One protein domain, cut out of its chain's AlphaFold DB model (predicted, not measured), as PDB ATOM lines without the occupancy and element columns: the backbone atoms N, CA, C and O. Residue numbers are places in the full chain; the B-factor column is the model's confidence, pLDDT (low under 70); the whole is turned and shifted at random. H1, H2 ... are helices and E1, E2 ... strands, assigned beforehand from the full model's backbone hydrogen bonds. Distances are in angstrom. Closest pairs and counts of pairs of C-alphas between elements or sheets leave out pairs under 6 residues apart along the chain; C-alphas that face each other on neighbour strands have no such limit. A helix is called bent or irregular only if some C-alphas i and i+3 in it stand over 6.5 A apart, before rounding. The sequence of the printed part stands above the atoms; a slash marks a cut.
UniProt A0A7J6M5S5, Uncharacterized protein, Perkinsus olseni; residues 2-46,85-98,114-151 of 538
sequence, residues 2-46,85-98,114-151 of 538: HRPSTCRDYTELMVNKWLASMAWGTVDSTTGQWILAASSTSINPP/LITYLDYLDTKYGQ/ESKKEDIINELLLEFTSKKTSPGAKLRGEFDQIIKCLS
ATOM      1  N   HIS A   2      78.408 162.022 155.624       24.83
ATOM      2  CA  HIS A   2      79.719 161.823 156.237       24.83
ATOM      3  C   HIS A   2      80.522 163.096 155.974       24.83
ATOM      4  O   HIS A   2      80.874 163.343 154.825       24.83
ATOM      5  N   ARG A   3      80.783 163.904 157.011       32.38
ATOM      6  CA  ARG A   3      81.868 164.890 156.937       32.38
ATOM      7  C   ARG A   3      83.141 164.119 156.550       32.38
ATOM      8  O   ARG A   3      83.376 163.063 157.153       32.38
ATOM      9  N   PRO A   4      83.914 164.555 155.544       33.72
ATOM     10  CA  PRO A   4      85.136 163.864 155.175       33.72
ATOM     11  C   PRO A   4      86.042 163.773 156.407       33.72
ATOM     12  O   PRO A   4      86.279 164.736 157.132       33.72
ATOM     13  N   SER A   5      86.495 162.557 156.690       35.56
ATOM     14  CA  SER A   5      87.272 162.154 157.865       35.56
ATOM     15  C   SER A   5      88.733 162.643 157.831       35.56
ATOM     16  O   SER A   5      89.610 162.038 158.455       35.56
ATOM     17  N   THR A   6      89.002 163.732 157.107       41.78
ATOM     18  CA  THR A   6      90.333 164.185 156.678       41.78
ATOM     19  C   THR A   6      90.823 165.462 157.363       41.78
ATOM     20  O   THR A   6      91.967 165.846 157.136       41.78
ATOM     21  N   CYS A   7      90.065 166.056 158.294       44.38
ATOM     22  CA  CYS A   7      90.523 167.195 159.113       44.38
ATOM     23  C   CYS A   7      91.558 166.780 160.190       44.38
ATOM     24  O   CYS A   7      91.461 167.145 161.356       44.38
ATOM     25  N   ARG A   8      92.513 165.903 159.851       48.88
ATOM     26  CA  ARG A   8      93.427 165.282 160.824       48.88
ATOM     27  C   ARG A   8      94.730 166.050 161.049       48.88
ATOM     28  O   ARG A   8      95.349 165.852 162.086       48.88
ATOM     29  N   ASP A   9      95.090 166.950 160.133       63.16
ATOM     30  CA  ASP A   9      96.400 167.612 160.105       63.16
ATOM     31  C   ASP A   9      96.293 169.127 159.807       63.16
ATOM     32  O   ASP A   9      97.139 169.688 159.110       63.16
ATOM     33  N   TYR A  10      95.248 169.809 160.300       79.44
ATOM     34  CA  TYR A  10      94.936 171.195 159.908       79.44
ATOM     35  C   TYR A  10      96.115 172.162 160.123       79.44
ATOM     36  O   TYR A  10      96.482 172.898 159.212       79.44
ATOM     37  N   THR A  11      96.807 172.095 161.266       84.75
ATOM     38  CA  THR A  11      97.967 172.966 161.535       84.75
ATOM     39  C   THR A  11      99.157 172.679 160.612       84.75
ATOM     40  O   THR A  11      99.799 173.612 160.134       84.75
ATOM     41  N   GLU A  12      99.481 171.405 160.346       90.50
ATOM     42  CA  GLU A  12     100.607 171.048 159.463       90.50
ATOM     43  C   GLU A  12     100.299 171.473 158.032       90.50
ATOM     44  O   GLU A  12     101.145 172.085 157.375       90.50
ATOM     45  N   LEU A  13      99.070 171.207 157.590       91.19
ATOM     46  CA  LEU A  13      98.556 171.631 156.301       91.19
ATOM     47  C   LEU A  13      98.618 173.153 156.158       91.19
ATOM     48  O   LEU A  13      99.166 173.632 155.171       91.19
ATOM     49  N   MET A  14      98.135 173.919 157.141       88.00
ATOM     50  CA  MET A  14      98.164 175.385 157.104       88.00
ATOM     51  C   MET A  14      99.587 175.936 157.026       88.00
ATOM     52  O   MET A  14      99.868 176.780 156.175       88.00
ATOM     53  N   VAL A  15     100.508 175.445 157.865       91.69
ATOM     54  CA  VAL A  15     101.906 175.903 157.842       91.69
ATOM     55  C   VAL A  15     102.566 175.546 156.510       91.69
ATOM     56  O   VAL A  15     103.246 176.388 155.923       91.69
ATOM     57  N   ASN A  16     102.344 174.340 155.985       94.19
ATOM     58  CA  ASN A  16     102.866 173.967 154.672       94.19
ATOM     59  C   ASN A  16     102.216 174.767 153.538       94.19
ATOM     60  O   ASN A  16     102.923 175.131 152.605       94.19
ATOM     61  N   LYS A  17     100.923 175.096 153.622       92.75
ATOM     62  CA  LYS A  17     100.220 175.964 152.665       92.75
ATOM     63  C   LYS A  17     100.819 177.371 152.658       92.75
ATOM     64  O   LYS A  17     101.045 177.924 151.586       92.75
ATOM     65  N   TRP A  18     101.156 177.923 153.827       90.50
ATOM     66  CA  TRP A  18     101.874 179.199 153.933       90.50
ATOM     67  C   TRP A  18     103.280 179.121 153.340       90.50
ATOM     68  O   TRP A  18     103.667 179.976 152.552       90.50
ATOM     69  N   LEU A  19     104.054 178.091 153.686       93.50
ATOM     70  CA  LEU A  19     105.393 177.924 153.119       93.50
ATOM     71  C   LEU A  19     105.324 177.742 151.597       93.50
ATOM     72  O   LEU A  19     106.114 178.346 150.886       93.50
ATOM     73  N   ALA A  20     104.361 176.972 151.093       94.81
ATOM     74  CA  ALA A  20     104.145 176.743 149.668       94.81
ATOM     75  C   ALA A  20     103.781 178.021 148.899       94.81
ATOM     76  O   ALA A  20     104.235 178.185 147.767       94.81
ATOM     77  N   SER A  21     103.014 178.935 149.504       91.81
ATOM     78  CA  SER A  21     102.663 180.225 148.891       91.81
ATOM     79  C   SER A  21     103.801 181.251 148.920       91.81
ATOM     80  O   SER A  21     103.734 182.262 148.227       91.81
ATOM     81  N   MET A  22     104.858 180.999 149.698       92.44
ATOM     82  CA  MET A  22     106.055 181.848 149.790       92.44
ATOM     83  C   MET A  22     107.317 181.170 149.226       92.44
ATOM     84  O   MET A  22     108.401 181.759 149.222       92.44
ATOM     85  N   ALA A  23     107.198 179.923 148.768       94.31
ATOM     86  CA  ALA A  23     108.279 179.147 148.181       94.31
ATOM     87  C   ALA A  23     108.310 179.386 146.675       94.31
ATOM     88  O   ALA A  23     107.439 178.903 145.955       94.31
ATOM     89  N   TRP A  24     109.326 180.106 146.201       95.56
ATOM     90  CA  TRP A  24     109.504 180.426 144.785       95.56
ATOM     91  C   TRP A  24     110.402 179.413 144.085       95.56
ATOM     92  O   TRP A  24     111.499 179.090 144.557       95.56
ATOM     93  N   GLY A  25     109.949 178.936 142.932       95.56
ATOM     94  CA  GLY A  25     110.667 177.965 142.124       95.56
ATOM     95  C   GLY A  25     110.366 178.095 140.643       95.56
ATOM     96  O   GLY A  25     109.624 178.974 140.213       95.56
ATOM     97  N   THR A  26     110.978 177.215 139.866       95.62
ATOM     98  CA  THR A  26     110.790 177.113 138.417       95.62
ATOM     99  C   THR A  26     110.261 175.732 138.072       95.62
ATOM    100  O   THR A  26     110.607 174.753 138.734       95.62
ATOM    101  N   VAL A  27     109.467 175.630 137.011       95.75
ATOM    102  CA  VAL A  27     109.046 174.331 136.479       95.75
ATOM    103  C   VAL A  27     110.114 173.830 135.512       95.75
ATOM    104  O   VAL A  27     110.441 174.496 134.532       95.75
ATOM    105  N   ASP A  28     110.675 172.661 135.799       94.50
ATOM    106  CA  ASP A  28     111.638 171.999 134.930       94.50
ATOM    107  C   ASP A  28     110.967 171.614 133.606       94.50
ATOM    108  O   ASP A  28     109.982 170.876 133.578       94.50
ATOM    109  N   SER A  29     111.507 172.114 132.494       92.38
ATOM    110  CA  SER A  29     110.909 171.946 131.166       92.38
ATOM    111  C   SER A  29     110.869 170.497 130.680       92.38
ATOM    112  O   SER A  29     110.114 170.178 129.766       92.38
ATOM    113  N   THR A  30     111.706 169.618 131.234       93.94
ATOM    114  CA  THR A  30     111.816 168.221 130.800       93.94
ATOM    115  C   THR A  30     110.893 167.312 131.599       93.94
ATOM    116  O   THR A  30     110.272 166.409 131.044       93.94
ATOM    117  N   THR A  31     110.806 167.534 132.905       94.75
ATOM    118  CA  THR A  31     110.075 166.679 133.846       94.75
ATOM    119  C   THR A  31     108.712 167.246 134.232       94.75
ATOM    120  O   THR A  31     107.885 166.514 134.776       94.75
ATOM    121  N   GLY A  32     108.476 168.540 133.997       93.75
ATOM    122  CA  GLY A  32     107.299 169.258 134.482       93.75
ATOM    123  C   GLY A  32     107.234 169.344 136.010       93.75
ATOM    124  O   GLY A  32     106.162 169.579 136.565       93.75
ATOM    125  N   GLN A  33     108.344 169.084 136.710       95.31
ATOM    126  CA  GLN A  33     108.413 169.165 138.166       95.31
ATOM    127  C   GLN A  33     108.816 170.565 138.605       95.31
ATOM    128  O   GLN A  33     109.697 171.190 138.023       95.31
ATOM    129  N   TRP A  34     108.188 171.043 139.672       96.56
ATOM    130  CA  TRP A  34     108.598 172.280 140.314       96.56
ATOM    131  C   TRP A  34     109.891 172.067 141.112       96.56
ATOM    132  O   TRP A  34     110.008 171.111 141.885       96.56
ATOM    133  N   ILE A  35     110.855 172.969 140.931       94.88
ATOM    134  CA  ILE A  35     112.150 172.974 141.612       94.88
ATOM    135  C   ILE A  35     112.297 174.296 142.361       94.88
ATOM    136  O   ILE A  35     112.227 175.369 141.765       94.88
ATOM    137  N   LEU A  36     112.550 174.213 143.669       95.19
ATOM    138  CA  LEU A  36     112.778 175.378 144.521       95.19
ATOM    139  C   LEU A  36     113.998 176.183 144.035       95.19
ATOM    140  O   LEU A  36     115.116 175.659 144.011       95.19
ATOM    141  N   ALA A  37     113.781 177.459 143.712       92.50
ATOM    142  CA  ALA A  37     114.811 178.384 143.243       92.50
ATOM    143  C   ALA A  37     115.422 179.195 144.399       92.50
ATOM    144  O   ALA A  37     116.637 179.388 144.439       92.50
ATOM    145  N   ALA A  38     114.606 179.625 145.368       87.06
ATOM    146  CA  ALA A  38     115.060 180.382 146.537       87.06
ATOM    147  C   ALA A  38     115.340 179.476 147.746       87.06
ATOM    148  O   ALA A  38     114.565 178.579 148.058       87.06
ATOM    149  N   SER A  39     116.426 179.724 148.481       81.31
ATOM    150  CA  SER A  39     116.728 178.980 149.716       81.31
ATOM    151  C   SER A  39     115.904 179.414 150.934       81.31
ATOM    152  O   SER A  39     115.977 178.742 151.957       81.31
ATOM    153  N   SER A  40     115.173 180.525 150.838       83.62
ATOM    154  CA  SER A  40     114.357 181.107 151.908       83.62
ATOM    155  C   SER A  40     112.976 181.490 151.387       83.62
ATOM    156  O   SER A  40     112.849 181.876 150.221       83.62
ATOM    157  N   THR A  41     111.960 181.432 152.245       83.75
ATOM    158  CA  THR A  41     110.616 181.916 151.898       83.75
ATOM    159  C   THR A  41     110.549 183.441 151.817       83.75
ATOM    160  O   THR A  41     111.249 184.164 152.527       83.75
ATOM    161  N   SER A  42     109.720 183.945 150.902       82.44
ATOM    162  CA  SER A  42     109.449 185.373 150.738       82.44
ATOM    163  C   SER A  42     108.099 185.573 150.061       82.44
ATOM    164  O   SER A  42     107.761 184.863 149.116       82.44
ATOM    165  N   ILE A  43     107.340 186.580 150.497       78.31
ATOM    166  CA  ILE A  43     106.122 187.005 149.788       78.31
ATOM    167  C   ILE A  43     106.460 187.529 148.391       78.31
ATOM    168  O   ILE A  43     105.712 187.310 147.444       78.31
ATOM    169  N   ASN A  44     107.578 188.240 148.268       83.31
ATOM    170  CA  ASN A  44     107.998 188.817 147.001       83.31
ATOM    171  C   ASN A  44     108.860 187.814 146.231       83.31
ATOM    172  O   ASN A  44     109.708 187.162 146.858       83.31
ATOM    173  N   PRO A  45     108.700 187.724 144.897       84.75
ATOM    174  CA  PRO A  45     109.559 186.886 144.082       84.75
ATOM    175  C   PRO A  45     111.017 187.310 144.274       84.75
ATOM    176  O   PRO A  45     111.307 188.511 144.329       84.75
ATOM    177  N   PRO A  46     111.948 186.351 144.397       86.56
ATOM    178  CA  PRO A  46     113.360 186.677 144.455       86.56
ATOM    179  C   PRO A  46     113.747 187.406 143.168       86.56
ATOM    180  O   PRO A  46     113.414 186.966 142.066       86.56
ATOM    181  N   LEU A  85     109.254 182.283 137.266       94.19
ATOM    182  CA  LEU A  85     109.168 181.993 138.690       94.19
ATOM    183  C   LEU A  85     107.700 181.884 139.093       94.19
ATOM    184  O   LEU A  85     106.902 182.777 138.814       94.19
ATOM    185  N   ILE A  86     107.368 180.800 139.779       95.44
ATOM    186  CA  ILE A  86     106.024 180.503 140.267       95.44
ATOM    187  C   ILE A  86     106.117 179.933 141.685       95.44
ATOM    188  O   ILE A  86     107.094 179.246 142.027       95.44
ATOM    189  N   THR A  87     105.129 180.224 142.530       95.62
ATOM    190  CA  THR A  87     105.082 179.627 143.869       95.62
ATOM    191  C   THR A  87     104.725 178.142 143.784       95.62
ATOM    192  O   THR A  87     104.181 177.677 142.780       95.62
ATOM    193  N   TYR A  88     105.037 177.358 144.819       96.50
ATOM    194  CA  TYR A  88     104.638 175.947 144.820       96.50
ATOM    195  C   TYR A  88     103.111 175.795 144.828       96.50
ATOM    196  O   TYR A  88     102.592 174.903 144.162       96.50
ATOM    197  N   LEU A  89     102.397 176.680 145.534       95.19
ATOM    198  CA  LEU A  89     100.935 176.666 145.569       95.19
ATOM    199  C   LEU A  89     100.334 176.966 144.186       95.19
ATOM    200  O   LEU A  89      99.543 176.168 143.695       95.19
ATOM    201  N   ASP A  90     100.803 178.020 143.510       95.50
ATOM    202  CA  ASP A  90     100.346 178.357 142.153       95.50
ATOM    203  C   ASP A  90     100.670 177.234 141.145       95.50
ATOM    204  O   ASP A  90      99.910 176.976 140.210       95.50
ATOM    205  N   TYR A  91     101.794 176.530 141.331       96.25
ATOM    206  CA  TYR A  91     102.130 175.346 140.537       96.25
ATOM    207  C   TYR A  91     101.133 174.202 140.760       96.25
ATOM    208  O   TYR A  91     100.720 173.572 139.784       96.25
ATOM    209  N   LEU A  92     100.731 173.929 142.007       95.94
ATOM    210  CA  LEU A  92      99.704 172.926 142.299       95.94
ATOM    211  C   LEU A  92      98.364 173.322 141.672       95.94
ATOM    212  O   LEU A  92      97.745 172.496 141.001       95.94
ATOM    213  N   ASP A  93      97.964 174.584 141.805       93.75
ATOM    214  CA  ASP A  93      96.725 175.090 141.216       93.75
ATOM    215  C   ASP A  93      96.739 175.018 139.689       93.75
ATOM    216  O   ASP A  93      95.749 174.618 139.085       93.75
ATOM    217  N   THR A  94      97.869 175.314 139.047       93.44
ATOM    218  CA  THR A  94      97.999 175.200 137.586       93.44
ATOM    219  C   THR A  94      97.956 173.738 137.141       93.44
ATOM    220  O   THR A  94      97.229 173.384 136.215       93.44
ATOM    221  N   LYS A  95      98.715 172.867 137.816       93.31
ATOM    222  CA  LYS A  95      98.873 171.459 137.431       93.31
ATOM    223  C   LYS A  95      97.620 170.623 137.672       93.31
ATOM    224  O   LYS A  95      97.319 169.743 136.874       93.31
ATOM    225  N   TYR A  96      96.921 170.872 138.775       90.75
ATOM    226  CA  TYR A  96      95.740 170.109 139.181       90.75
ATOM    227  C   TYR A  96      94.433 170.879 138.957       90.75
ATOM    228  O   TYR A  96      93.357 170.321 139.158       90.75
ATOM    229  N   GLY A  97      94.495 172.147 138.541       83.19
ATOM    230  CA  GLY A  97      93.313 172.973 138.295       83.19
ATOM    231  C   GLY A  97      92.792 172.990 136.867       83.19
ATOM    232  O   GLY A  97      91.637 173.364 136.702       83.19
ATOM    233  N   GLN A  98      93.573 172.595 135.854       76.69
ATOM    234  CA  GLN A  98      93.137 172.723 134.455       76.69
ATOM    235  C   GLN A  98      92.495 171.471 133.836       76.69
ATOM    236  O   GLN A  98      91.761 171.619 132.864       76.69
ATOM    237  N   GLU A 114      85.525 169.572 142.570       79.75
ATOM    238  CA  GLU A 114      86.288 170.573 143.323       79.75
ATOM    239  C   GLU A 114      86.782 170.010 144.656       79.75
ATOM    240  O   GLU A 114      87.974 170.108 144.951       79.75
ATOM    241  N   SER A 115      85.924 169.290 145.383       82.75
ATOM    242  CA  SER A 115      86.313 168.621 146.629       82.75
ATOM    243  C   SER A 115      87.448 167.605 146.422       82.75
ATOM    244  O   SER A 115      88.445 167.639 147.142       82.75
ATOM    245  N   LYS A 116      87.379 166.759 145.379       85.12
ATOM    246  CA  LYS A 116      88.454 165.793 145.062       85.12
ATOM    247  C   LYS A 116      89.771 166.489 144.698       85.12
ATOM    248  O   LYS A 116      90.843 165.983 145.028       85.12
ATOM    249  N   LYS A 117      89.714 167.627 143.996       86.25
ATOM    250  CA  LYS A 117      90.899 168.430 143.657       86.25
ATOM    251  C   LYS A 117      91.549 168.989 144.920       86.25
ATOM    252  O   LYS A 117      92.765 168.878 145.076       86.25
ATOM    253  N   GLU A 118      90.751 169.585 145.797       88.62
ATOM    254  CA  GLU A 118      91.234 170.155 147.050       88.62
ATOM    255  C   GLU A 118      91.875 169.085 147.945       88.62
ATOM    256  O   GLU A 118      92.965 169.311 148.469       88.62
ATOM    257  N   ASP A 119      91.291 167.887 148.020       89.19
ATOM    258  CA  ASP A 119      91.867 166.752 148.747       89.19
ATOM    259  C   ASP A 119      93.267 166.371 148.230       89.19
ATOM    260  O   ASP A 119      94.195 166.201 149.025       89.19
ATOM    261  N   ILE A 120      93.454 166.297 146.905       91.69
ATOM    262  CA  ILE A 120      94.760 165.988 146.289       91.69
ATOM    263  C   ILE A 120      95.785 167.084 146.601       91.69
ATOM    264  O   ILE A 120      96.934 166.790 146.946       91.69
ATOM    265  N   ILE A 121      95.393 168.356 146.479       93.44
ATOM    266  CA  ILE A 121      96.272 169.492 146.788       93.44
ATOM    267  C   ILE A 121      96.668 169.457 148.267       93.44
ATOM    268  O   ILE A 121      97.850 169.598 148.587       93.44
ATOM    269  N   ASN A 122      95.714 169.209 149.162       92.31
ATOM    270  CA  ASN A 122      95.955 169.124 150.596       92.31
ATOM    271  C   ASN A 122      96.892 167.960 150.954       92.31
ATOM    272  O   ASN A 122      97.807 168.145 151.759       92.31
ATOM    273  N   GLU A 123      96.755 166.797 150.314       93.12
ATOM    274  CA  GLU A 123      97.688 165.674 150.485       93.12
ATOM    275  C   GLU A 123      99.118 166.061 150.064       93.12
ATOM    276  O   GLU A 123     100.076 165.861 150.816       93.12
ATOM    277  N   LEU A 124      99.279 166.699 148.901       94.94
ATOM    278  CA  LEU A 124     100.588 167.158 148.419       94.94
ATOM    279  C   LEU A 124     101.204 168.241 149.315       94.94
ATOM    280  O   LEU A 124     102.427 168.276 149.491       94.94
ATOM    281  N   LEU A 125     100.381 169.115 149.894       95.31
ATOM    282  CA  LEU A 125     100.818 170.127 150.854       95.31
ATOM    283  C   LEU A 125     101.255 169.499 152.182       95.31
ATOM    284  O   LEU A 125     102.280 169.905 152.726       95.31
ATOM    285  N   LEU A 126     100.577 168.466 152.686       93.25
ATOM    286  CA  LEU A 126     101.034 167.711 153.866       93.25
ATOM    287  C   LEU A 126     102.394 167.035 153.633       93.25
ATOM    288  O   LEU A 126     103.228 166.920 154.538       93.25
ATOM    289  N   GLU A 127     102.674 166.625 152.399       94.56
ATOM    290  CA  GLU A 127     103.963 166.044 152.034       94.56
ATOM    291  C   GLU A 127     105.071 167.073 151.774       94.56
ATOM    292  O   GLU A 127     106.253 166.709 151.760       94.56
ATOM    293  N   PHE A 128     104.723 168.355 151.621       96.25
ATOM    294  CA  PHE A 128     105.608 169.396 151.099       96.25
ATOM    295  C   PHE A 128     106.937 169.511 151.850       96.25
ATOM    296  O   PHE A 128     107.988 169.574 151.211       96.25
ATOM    297  N   THR A 129     106.931 169.466 153.184       96.06
ATOM    298  CA  THR A 129     108.151 169.561 154.010       96.06
ATOM    299  C   THR A 129     108.539 168.248 154.695       96.06
ATOM    300  O   THR A 129     109.574 168.188 155.358       96.06
ATOM    301  N   SER A 130     107.734 167.187 154.586       92.19
ATOM    302  CA  SER A 130     107.891 165.998 155.437       92.19
ATOM    303  C   SER A 130     108.893 164.966 154.907       92.19
ATOM    304  O   SER A 130     109.551 164.290 155.703       92.19
ATOM    305  N   LYS A 131     109.063 164.842 153.584       93.12
ATOM    306  CA  LYS A 131     109.976 163.864 152.960       93.12
ATOM    307  C   LYS A 131     111.286 164.528 152.533       93.12
ATOM    308  O   LYS A 131     111.309 165.655 152.073       93.12
ATOM    309  N   LYS A 132     112.411 163.804 152.580       93.62
ATOM    310  CA  LYS A 132     113.704 164.333 152.078       93.62
ATOM    311  C   LYS A 132     113.700 164.643 150.577       93.62
ATOM    312  O   LYS A 132     114.535 165.409 150.113       93.62
ATOM    313  N   THR A 133     112.802 164.002 149.837       94.69
ATOM    314  CA  THR A 133     112.633 164.155 148.390       94.69
ATOM    315  C   THR A 133     111.499 165.108 148.033       94.69
ATOM    316  O   THR A 133     111.240 165.289 146.848       94.69
ATOM    317  N   SER A 134     110.777 165.659 149.016       95.25
ATOM    318  CA  SER A 134     109.673 166.563 148.719       95.25
ATOM    319  C   SER A 134     110.198 167.913 148.218       95.25
ATOM    320  O   SER A 134     111.313 168.319 148.571       95.25
ATOM    321  N   PRO A 135     109.399 168.643 147.427       94.94
ATOM    322  CA  PRO A 135     109.816 169.930 146.874       94.94
ATOM    323  C   PRO A 135     110.213 170.967 147.940       94.94
ATOM    324  O   PRO A 135     111.137 171.752 147.734       94.94
ATOM    325  N   GLY A 136     109.569 170.930 149.110       95.44
ATOM    326  CA  GLY A 136     109.828 171.815 150.248       95.44
ATOM    327  C   GLY A 136     110.813 171.262 151.281       95.44
ATOM    328  O   GLY A 136     110.922 171.831 152.364       95.44
ATOM    329  N   ALA A 137     111.557 170.183 150.999       95.69
ATOM    330  CA  ALA A 137     112.463 169.559 151.977       95.69
ATOM    331  C   ALA A 137     113.498 170.539 152.569       95.69
ATOM    332  O   ALA A 137     113.845 170.451 153.748       95.69
ATOM    333  N   LYS A 138     113.970 171.506 151.768       95.12
ATOM    334  CA  LYS A 138     114.898 172.561 152.215       95.12
ATOM    335  C   LYS A 138     114.256 173.554 153.196       95.12
ATOM    336  O   LYS A 138     114.969 174.127 154.010       95.12
ATOM    337  N   LEU A 139     112.931 173.700 153.169       95.38
ATOM    338  CA  LEU A 139     112.158 174.589 154.045       95.38
ATOM    339  C   LEU A 139     111.756 173.921 155.367       95.38
ATOM    340  O   LEU A 139     111.084 174.533 156.196       95.38
ATOM    341  N   ARG A 140     112.188 172.677 155.619       95.12
ATOM    342  CA  ARG A 140     111.867 171.975 156.870       95.12
ATOM    343  C   ARG A 140     112.346 172.727 158.115       95.12
ATOM    344  O   ARG A 140     111.661 172.712 159.132       95.12
ATOM    345  N   GLY A 141     113.496 173.400 158.028       94.75
ATOM    346  CA  GLY A 141     114.003 174.230 159.123       94.75
ATOM    347  C   GLY A 141     113.065 175.391 159.467       94.75
ATOM    348  O   GLY A 141     112.816 175.638 160.645       94.75
ATOM    349  N   GLU A 142     112.496 176.050 158.452       94.44
ATOM    350  CA  GLU A 142     111.509 177.123 158.628       94.44
ATOM    351  C   GLU A 142     110.189 176.578 159.186       94.44
ATOM    352  O   GLU A 142     109.648 177.145 160.131       94.44
ATOM    353  N   PHE A 143     109.718 175.428 158.687       94.81
ATOM    354  CA  PHE A 143     108.559 174.725 159.248       94.81
ATOM    355  C   PHE A 143     108.733 174.454 160.750       94.81
ATOM    356  O   PHE A 143     107.890 174.838 161.561       94.81
ATOM    357  N   ASP A 144     109.849 173.832 161.143       94.81
ATOM    358  CA  ASP A 144     110.116 173.499 162.545       94.81
ATOM    359  C   ASP A 144     110.254 174.769 163.410       94.81
ATOM    360  O   ASP A 144     109.869 174.768 164.584       94.81
ATOM    361  N   GLN A 145     110.760 175.868 162.839       94.62
ATOM    362  CA  GLN A 145     110.813 177.172 163.499       94.62
ATOM    363  C   GLN A 145     109.417 177.763 163.726       94.62
ATOM    364  O   GLN A 145     109.137 178.190 164.846       94.62
ATOM    365  N   ILE A 146     108.533 177.746 162.722       93.94
ATOM    366  CA  ILE A 146     107.142 178.212 162.851       93.94
ATOM    367  C   ILE A 146     106.430 177.411 163.939       93.94
ATOM    368  O   ILE A 146     105.892 177.997 164.876       93.94
ATOM    369  N   ILE A 147     106.497 176.076 163.886       94.00
ATOM    370  CA  ILE A 147     105.870 175.215 164.899       94.00
ATOM    371  C   ILE A 147     106.425 175.519 166.289       94.00
ATOM    372  O   ILE A 147     105.657 175.631 167.242       94.00
ATOM    373  N   LYS A 148     107.742 175.704 166.430       94.75
ATOM    374  CA  LYS A 148     108.355 176.080 167.710       94.75
ATOM    375  C   LYS A 148     107.814 177.411 168.238       94.75
ATOM    376  O   LYS A 148     107.594 177.504 169.442       94.75
ATOM    377  N   CYS A 149     107.619 178.407 167.375       94.25
ATOM    378  CA  CYS A 149     107.074 179.708 167.758       94.25
ATOM    379  C   CYS A 149     105.578 179.653 168.092       94.25
ATOM    380  O   CYS A 149     105.153 180.340 169.009       94.25
ATOM    381  N   LEU A 150     104.801 178.804 167.416       92.62
ATOM    382  CA  LEU A 150     103.380 178.575 167.710       92.62
ATOM    383  C   LEU A 150     103.144 177.657 168.919       92.62
ATOM    384  O   LEU A 150     102.015 177.518 169.377       92.62
ATOM    385  N   SER A 151     104.191 177.013 169.441       94.44
ATOM    386  CA  SER A 151     104.096 176.081 170.566       94.44
ATOM    387  C   SER A 151     104.351 176.765 171.903       94.44
ATOM    388  O   SER A 151     105.319 177.508 172.069       94.44
TER     389      SER A 151
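What this domain is: This is residues 2 to 46, 85 to 98 and 114 to 151 of the 538 residues of an uncharacterized protein of Perkinsus olseni (UniProt A0A7J6M5S5). Helix H1 is in the middle of four helices: H2 and H3 hang from it at nearly right angles, running opposite ways as a pair, and H4 slants away from it on another side. A small antiparallel sheet lies near the last residues of H1, with H2 over one face. The printed part has 97 residues, with named elements in the order H1 E1 E2 E3 H2 H3 H4 and strand order E2 E1 E3. The class is mostly helix. The whole is compact, with a radius of gyration of the C-alphas of 13.5 A and spans of 41 by 36 by 24 A.

How they stand to each other: H1, residues 10 to 22, is the hub, touching three helices. With residues 17 to 22 alone it touches H2, residues 88 to 97, about perpendicular at 79 degrees; the closest C-alphas, of Ala 20 and Tyr 88, are 4.9 A apart. H3, residues 114 to 127, touches H1 with residues 122 to 126 alone, about perpendicular at 85 degrees, closest at the C-alphas of Leu 13 and Leu 126, 5.2 A. H4, residues 137 to 150, touches residues 15 to 19 of H1 at a steep tilt of 55 degrees, opposite ways, closest at the C-alphas of Val 15 and Phe 143, 6.9 A. H2 and H3 touch at a shallow tilt of 33 degrees, only just short of steep, opposite ways, closest at the C-alphas of Leu 92 and Ile 121, 6.6 A. The helix packing is mostly crossed. E1, residues 24 to 27, and E2, residues 34 to 36, form an antiparallel hairpin, with N 35 and O 26 at 2.8 A. E3, residues 85 to 87, is antiparallel to E1, with N 86 and O 25 at 2.9 A. H2 and this sheet make two layers, a helix on one face of a sheet, at a height over the sheet of 10.0 A. H1 only grazes the sheet with residues 19 to 22. H2 and H4 are apart. Every O i to N i+4 pair is within hydrogen-bond range in H1, H2 and H3; in H4, 8 of 10 are.

Where its parts are: H1 begins at C-alpha 10, (94.936, 171.195, 159.908), and is 18.4 A long. E1 measures 10.3 A and H2 13.4 A. H3 measures 20.2 A and H4 20.3 A; H4 is irregular, with C-alphas 138 and 141 7.2 A apart, and ends at C-alpha 150, (103.380, 178.575, 167.710).

The domain as a whole: The C-alphas farthest apart, of His 2 and Pro 46, are 43.5 A apart. Residues 47 to 84 are not printed, with 8.5 A between C-alphas 46 and 85; residues 99 to 113 are not printed either, with 11.4 A between C-alphas 98 and 114. Of the links printed whole, none is long. Mean pLDDT of the printed part is 87.6, and residues 2 to 9 are under 70.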